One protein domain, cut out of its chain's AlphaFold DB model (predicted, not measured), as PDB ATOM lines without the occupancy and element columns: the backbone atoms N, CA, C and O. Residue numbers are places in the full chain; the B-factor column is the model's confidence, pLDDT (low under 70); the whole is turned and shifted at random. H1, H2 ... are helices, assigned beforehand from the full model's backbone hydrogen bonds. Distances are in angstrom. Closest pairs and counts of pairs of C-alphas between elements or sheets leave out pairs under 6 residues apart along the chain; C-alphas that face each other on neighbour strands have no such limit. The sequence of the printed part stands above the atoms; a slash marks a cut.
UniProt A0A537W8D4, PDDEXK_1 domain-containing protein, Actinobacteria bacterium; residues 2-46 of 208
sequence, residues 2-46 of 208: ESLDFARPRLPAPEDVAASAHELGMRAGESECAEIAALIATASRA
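AT A GLANCE: This is residues 2 to 46 of the 208 residues of the protein "PDDEXK_1 domain-containing protein" of Actinobacteria bacterium (UniProt A0A537W8D4). Two helices meet in an open L: the first turn of H1 packs on the first half of H2, and a loop joins the far end of H1 back to H2. Before them, residues 2 to 13, with no named element, fold back near Ala 7 and then run beside H2 towards H1. The printed part has 45 residues with two named helices, H1 then H2, and no named strand; the class is all helix. It is compact, with a radius of gyration of the C-alphas of 10.6 A, yet elongated, spanning 30 by 18 by 12 A.

IN THESE COORDINATES: H1, residues 14 to 23, begins at C-alpha 14 (12.028, 36.594, -29.401). H2, residues 30 to 43, is 20.2 A long and ends at C-alpha 43 (14.906, 22.553, -35.258).

HOW THE PARTS SIT: H1 and H2 touch, their closest C-alphas being those of Pro 14 and Cys 33, 4.9 A apart. Their lines are only just about perpendicular, at 72 degrees. In H1 and H2 every O i to N i+4 pair is within hydrogen-bond range.

THE WHOLE: The C-alphas farthest apart, of Ala 7 and Arg 27, are 30.3 A apart. The link from H1 to H2 is short, with 6 residues. The printed part has no cut, and no printed residue is under 70 in pLDDT.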
ATOM      1  N   GLU A   2       4.979  27.141 -39.085       84.81
ATOM      2  CA  GLU A   2       4.241  27.385 -40.340       84.81
ATOM      3  C   GLU A   2       4.807  28.502 -41.236       84.81
ATOM      4  O   GLU A   2       4.838  28.374 -42.455       84.81
ATOM      5  N   SER A   3       5.308  29.596 -40.666       84.38
ATOM      6  CA  SER A   3       5.855  30.720 -41.440       84.38
ATOM      7  C   SER A   3       7.321  30.548 -41.861       84.38
ATOM      8  O   SER A   3       7.867  31.410 -42.552       84.38
ATOM      9  N   LEU A   4       7.982  29.457 -41.456       87.94
ATOM     10  CA  LEU A   4       9.400  29.233 -41.722       87.94
ATOM     11  C   LEU A   4       9.614  28.630 -43.117       87.94
ATOM     12  O   LEU A   4       9.120  27.545 -43.432       87.94
ATOM     13  N   ASP A   5      10.412  29.310 -43.940       90.56
ATOM     14  CA  ASP A   5      10.954  28.753 -45.178       90.56
ATOM     15  C   ASP A   5      12.217  27.936 -44.871       90.56
ATOM     16  O   ASP A   5      13.277  28.497 -44.611       90.56
ATOM     17  N   PHE A   6      12.122  26.606 -44.915       91.75
ATOM     18  CA  PHE A   6      13.263  25.726 -44.653       91.75
ATOM     19  C   PHE A   6      14.379  25.833 -45.703       91.75
ATOM     20  O   PHE A   6      15.530  25.550 -45.382       91.75
ATOM     21  N   ALA A   7      14.085  26.278 -46.931       90.19
ATOM     22  CA  ALA A   7      15.113  26.488 -47.953       90.19
ATOM     23  C   ALA A   7      15.910  27.780 -47.719       90.19
ATOM     24  O   ALA A   7      17.051  27.904 -48.173       90.19
ATOM     25  N   ARG A   8      15.315  28.758 -47.025       89.94
ATOM     26  CA  ARG A   8      15.924  30.053 -46.681       89.94
ATOM     27  C   ARG A   8      15.476  30.490 -45.281       89.94
ATOM     28  O   ARG A   8      14.717  31.454 -45.156       89.94
ATOM     29  N   PRO A   9      15.928  29.799 -44.220       87.38
ATOM     30  CA  PRO A   9      15.378  30.001 -42.889       87.38
ATOM     31  C   PRO A   9      15.720  31.394 -42.361       87.38
ATOM     32  O   PRO A   9      16.881  31.719 -42.111       87.38
ATOM     33  N   ARG A  10      14.687  32.215 -42.144       90.88
ATOM     34  CA  ARG A  10      14.771  33.404 -41.291       90.88
ATOM     35  C   ARG A  10      14.394  32.980 -39.880       90.88
ATOM     36  O   ARG A  10      13.216  32.802 -39.588       90.88
ATOM     37  N   LEU A  11      15.400  32.782 -39.031       91.50
ATOM     38  CA  LEU A  11      15.169  32.402 -37.640       91.50
ATOM     39  C   LEU A  11      14.438  33.540 -36.912       91.50
ATOM     40  O   LEU A  11      14.870  34.688 -37.046       91.50
ATOM     41  N   PRO A  12      13.349  33.249 -36.179       92.38
ATOM     42  CA  PRO A  12      12.624  34.274 -35.447       92.38
ATOM     43  C   PRO A  12      13.463  34.774 -34.271       92.38
ATOM     44  O   PRO A  12      14.079  33.983 -33.550       92.38
ATOM     45  N   ALA A  13      13.460  36.085 -34.064       94.81
ATOM     46  CA  ALA A  13      13.873  36.678 -32.803       94.81
ATOM     47  C   ALA A  13      12.759  36.502 -31.749       94.81
ATOM     48  O   ALA A  13      11.596  36.294 -32.110       94.81
ATOM     49  N   PRO A  14      13.059  36.613 -30.442       96.38
ATOM     50  CA  PRO A  14      12.028  36.594 -29.401       96.38
ATOM     51  C   PRO A  14      10.929  37.644 -29.627       96.38
ATOM     52  O   PRO A  14       9.770  37.398 -29.297       96.38
ATOM     53  N   GLU A  15      11.264  38.789 -30.238       95.44
ATOM     54  CA  GLU A  15      10.274  39.817 -30.592       95.44
ATOM     55  C   GLU A  15       9.283  39.344 -31.668       95.44
ATOM     56  O   GLU A  15       8.095  39.652 -31.571       95.44
ATOM     57  N   ASP A  16       9.746  38.571 -32.664       94.56
ATOM     58  CA  ASP A  16       8.870  37.973 -33.681       94.56
ATOM     59  C   ASP A  16       7.871  37.009 -33.009       94.56
ATOM     60  O   ASP A  16       6.682  37.021 -33.323       94.56
ATOM     61  N   VAL A  17       8.337  36.208 -32.037       94.94
ATOM     62  CA  VAL A  17       7.485  35.272 -31.280       94.94
ATOM     63  C   VAL A  17       6.451  36.023 -30.441       94.94
ATOM     64  O   VAL A  17       5.274  35.662 -30.453       94.94
ATOM     65  N   ALA A  18       6.864  37.085 -29.745       95.38
ATOM     66  CA  ALA A  18       5.962  37.909 -28.944       95.38
ATOM     67  C   ALA A  18       4.876  38.571 -29.809       95.38
ATOM     68  O   ALA A  18       3.708  38.604 -29.414       95.38
ATOM     69  N   ALA A  19       5.242  39.056 -31.000       94.12
ATOM     70  CA  ALA A  19       4.295  39.616 -31.957       94.12
ATOM     71  C   ALA A  19       3.266  38.568 -32.410       94.12
ATOM     72  O   ALA A  19       2.064  38.823 -32.329       94.12
ATOM     73  N   SER A  20       3.712  37.363 -32.789       93.69
ATOM     74  CA  SER A  20       2.805  36.266 -33.160       93.69
ATOM     75  C   SER A  20       1.891  35.836 -32.007       93.69
ATOM     76  O   SER A  20       0.696  35.639 -32.211       93.69
ATOM     77  N   ALA A  21       2.408  35.735 -30.778       93.50
ATOM     78  CA  ALA A  21       1.592  35.416 -29.605       93.50
ATOM     79  C   ALA A  21       0.490  36.465 -29.383       93.50
ATOM     80  O   ALA A  21      -0.666  36.107 -29.146       93.50
ATOM     81  N   HIS A  22       0.823  37.750 -29.524       93.81
ATOM     82  CA  HIS A  22      -0.141  38.842 -29.406       93.81
ATOM     83  C   HIS A  22      -1.219  38.793 -30.501       93.81
ATOM     84  O   HIS A  22      -2.401  38.957 -30.199       93.81
ATOM     85  N   GLU A  23      -0.842  38.537 -31.757       93.81
ATOM     86  CA  GLU A  23      -1.791  38.369 -32.872       93.81
ATOM     87  C   GLU A  23      -2.778  37.215 -32.634       93.81
ATOM     88  O   GLU A  23      -3.953  37.322 -32.985       93.81
ATOM     89  N   LEU A  24      -2.327  36.149 -31.968       92.06
ATOM     90  CA  LEU A  24      -3.147  35.000 -31.578       92.06
ATOM     91  C   LEU A  24      -3.945  35.218 -30.277       92.06
ATOM     92  O   LEU A  24      -4.633  34.308 -29.814       92.06
ATOM     93  N   GLY A  25      -3.859  36.401 -29.658       94.12
ATOM     94  CA  GLY A  25      -4.526  36.707 -28.387       94.12
ATOM     95  C   GLY A  25      -3.943  35.959 -27.181       94.12
ATOM     96  O   GLY A  25      -4.598  35.853 -26.140       94.12
ATOM     97  N   MET A  26      -2.726  35.432 -27.307       93.00
ATOM     98  CA  MET A  26      -2.005  34.729 -26.252       93.00
ATOM     99  C   MET A  26      -1.124  35.697 -25.456       93.00
ATOM    100  O   MET A  26      -0.664  36.725 -25.953       93.00
ATOM    101  N   ARG A  27      -0.869  35.357 -24.191       90.31
ATOM    102  CA  ARG A  27       0.127  36.043 -23.361       90.31
ATOM    103  C   ARG A  27       1.333  35.128 -23.229       90.31
ATOM    104  O   ARG A  27       1.175  34.034 -22.702       90.31
ATOM    105  N   ALA A  28       2.489  35.596 -23.688       92.25
ATOM    106  CA  ALA A  28       3.769  34.918 -23.537       92.25
ATOM    107  C   ALA A  28       4.756  35.860 -22.837       92.25
ATOM    108  O   ALA A  28       4.844  37.043 -23.181       92.25
ATOM    109  N   GLY A  29       5.451  35.358 -21.820       95.62
ATOM    110  CA  GLY A  29       6.509  36.093 -21.128       95.62
ATOM    111  C   GLY A  29       7.799  36.160 -21.950       95.62
ATOM    112  O   GLY A  29       8.023  35.353 -22.849       95.62
ATOM    113  N   GLU A  30       8.696  37.087 -21.607       95.75
ATOM    114  CA  GLU A  30       9.985  37.254 -22.304       95.75
ATOM    115  C   GLU A  30      10.812  35.958 -22.346       95.75
ATOM    116  O   GLU A  30      11.385  35.616 -23.382       95.75
ATOM    117  N   SER A  31      10.836  35.202 -21.242       95.75
ATOM    118  CA  SER A  31      11.545  33.920 -21.159       95.75
ATOM    119  C   SER A  31      10.940  32.851 -22.068       95.75
ATOM    120  O   SER A  31      11.683  32.106 -22.699       95.75
ATOM    121  N   GLU A  32       9.610  32.794 -22.171       95.38
ATOM    122  CA  GLU A  32       8.904  31.833 -23.030       95.38
ATOM    123  C   GLU A  32       9.152  32.150 -24.509       95.38
ATOM    124  O   GLU A  32       9.441  31.257 -25.301       95.38
ATOM    125  N   CYS A  33       9.127  33.434 -24.883       96.88
ATOM    126  CA  CYS A  33       9.455  33.869 -26.240       96.88
ATOM    127  C   CYS A  33      10.894  33.495 -26.629       96.88
ATOM    128  O   CYS A  33      11.133  33.043 -27.752       96.88
ATOM    129  N   ALA A  34      11.849  33.650 -25.706       96.94
ATOM    130  CA  ALA A  34      13.234  33.244 -25.923       96.94
ATOM    131  C   ALA A  34      13.385  31.717 -26.058       96.94
ATOM    132  O   ALA A  34      14.109  31.255 -26.941       96.94
ATOM    133  N   GLU A  35      12.677  30.942 -25.231       95.62
ATOM    134  CA  GLU A  35      12.644  29.473 -25.290       95.62
ATOM    135  C   GLU A  35      12.098  28.987 -26.642       95.62
ATOM    136  O   GLU A  35      12.755  28.214 -27.339       95.62
ATOM    137  N   ILE A  36      10.956  29.523 -27.084       95.12
ATOM    138  CA  ILE A  36      10.340  29.178 -28.374       95.12
ATOM    139  C   ILE A  36      11.260  29.542 -29.548       95.12
ATOM    140  O   ILE A  36      11.450  28.731 -30.458       95.12
ATOM    141  N   ALA A  37      11.864  30.735 -29.541       95.69
ATOM    142  CA  ALA A  37      12.804  31.143 -30.585       95.69
ATOM    143  C   ALA A  37      14.014  30.191 -30.660       95.69
ATOM    144  O   ALA A  37      14.441  29.810 -31.753       95.69
ATOM    145  N   ALA A  38      14.532  29.750 -29.509       95.62
ATOM    146  CA  ALA A  38      15.633  28.794 -29.435       95.62
ATOM    147  C   ALA A  38      15.247  27.394 -29.949       95.62
ATOM    148  O   ALA A  38      16.030  26.785 -30.689       95.62
ATOM    149  N   LEU A  39      14.043  26.908 -29.624       95.31
ATOM    150  CA  LEU A  39      13.506  25.645 -30.147       95.31
ATOM    151  C   LEU A  39      13.411  25.687 -31.676       95.31
ATOM    152  O   LEU A  39      13.953  24.815 -32.358       95.31
ATOM    153  N   ILE A  40      12.817  26.749 -32.231       95.19
ATOM    154  CA  ILE A  40      12.703  26.928 -33.687       95.19
ATOM    155  C   ILE A  40      14.092  27.005 -34.329       95.19
ATOM    156  O   ILE A  40      14.335  26.370 -35.359       95.19
ATOM    157  N   ALA A  41      15.025  27.748 -33.728       94.62
ATOM    158  CA  ALA A  41      16.385  27.886 -34.241       94.62
ATOM    159  C   ALA A  41      17.127  26.546 -34.295       94.62
ATOM    160  O   ALA A  41      17.836  26.278 -35.268       94.62
ATOM    161  N   THR A  42      16.968  25.710 -33.271       94.81
ATOM    162  CA  THR A  42      17.587  24.380 -33.211       94.81
ATOM    163  C   THR A  42      16.956  23.443 -34.233       94.81
ATOM    164  O   THR A  42      17.678  22.869 -35.047       94.81
ATOM    165  N   ALA A  43      15.624  23.374 -34.285       94.38
ATOM    166  CA  ALA A  43      14.906  22.553 -35.258       94.38
ATOM    167  C   ALA A  43      15.225  22.941 -36.714       94.38
ATOM    168  O   ALA A  43      15.423  22.071 -37.557       94.38
ATOM    169  N   SER A  44      15.377  24.235 -37.010       94.31
ATOM    170  CA  SER A  44      15.726  24.735 -38.354       94.31
ATOM    171  C   SER A  44      17.082  24.241 -38.875       94.31
ATOM    172  O   SER A  44      17.352  24.352 -40.069       94.31
ATOM    173  N   ARG A  45      17.955  23.746 -37.990       93.88
ATOM    174  CA  ARG A  45      19.284  23.224 -38.337       93.88
ATOM    175  C   ARG A  45      19.355  21.696 -38.344       93.88
ATOM    176  O   ARG A  45      20.375  21.168 -38.776       93.88
ATOM    177  N   ALA A  46      18.311  21.014 -37.882       94.75
ATOM    178  CA  ALA A  46      18.292  19.563 -37.775       94.75
ATOM    179  C   ALA A  46      18.018  18.882 -39.123       94.75
ATOM    180  O   ALA A  46      17.532  19.505 -40.077       94.75
TER     181      ALA A  46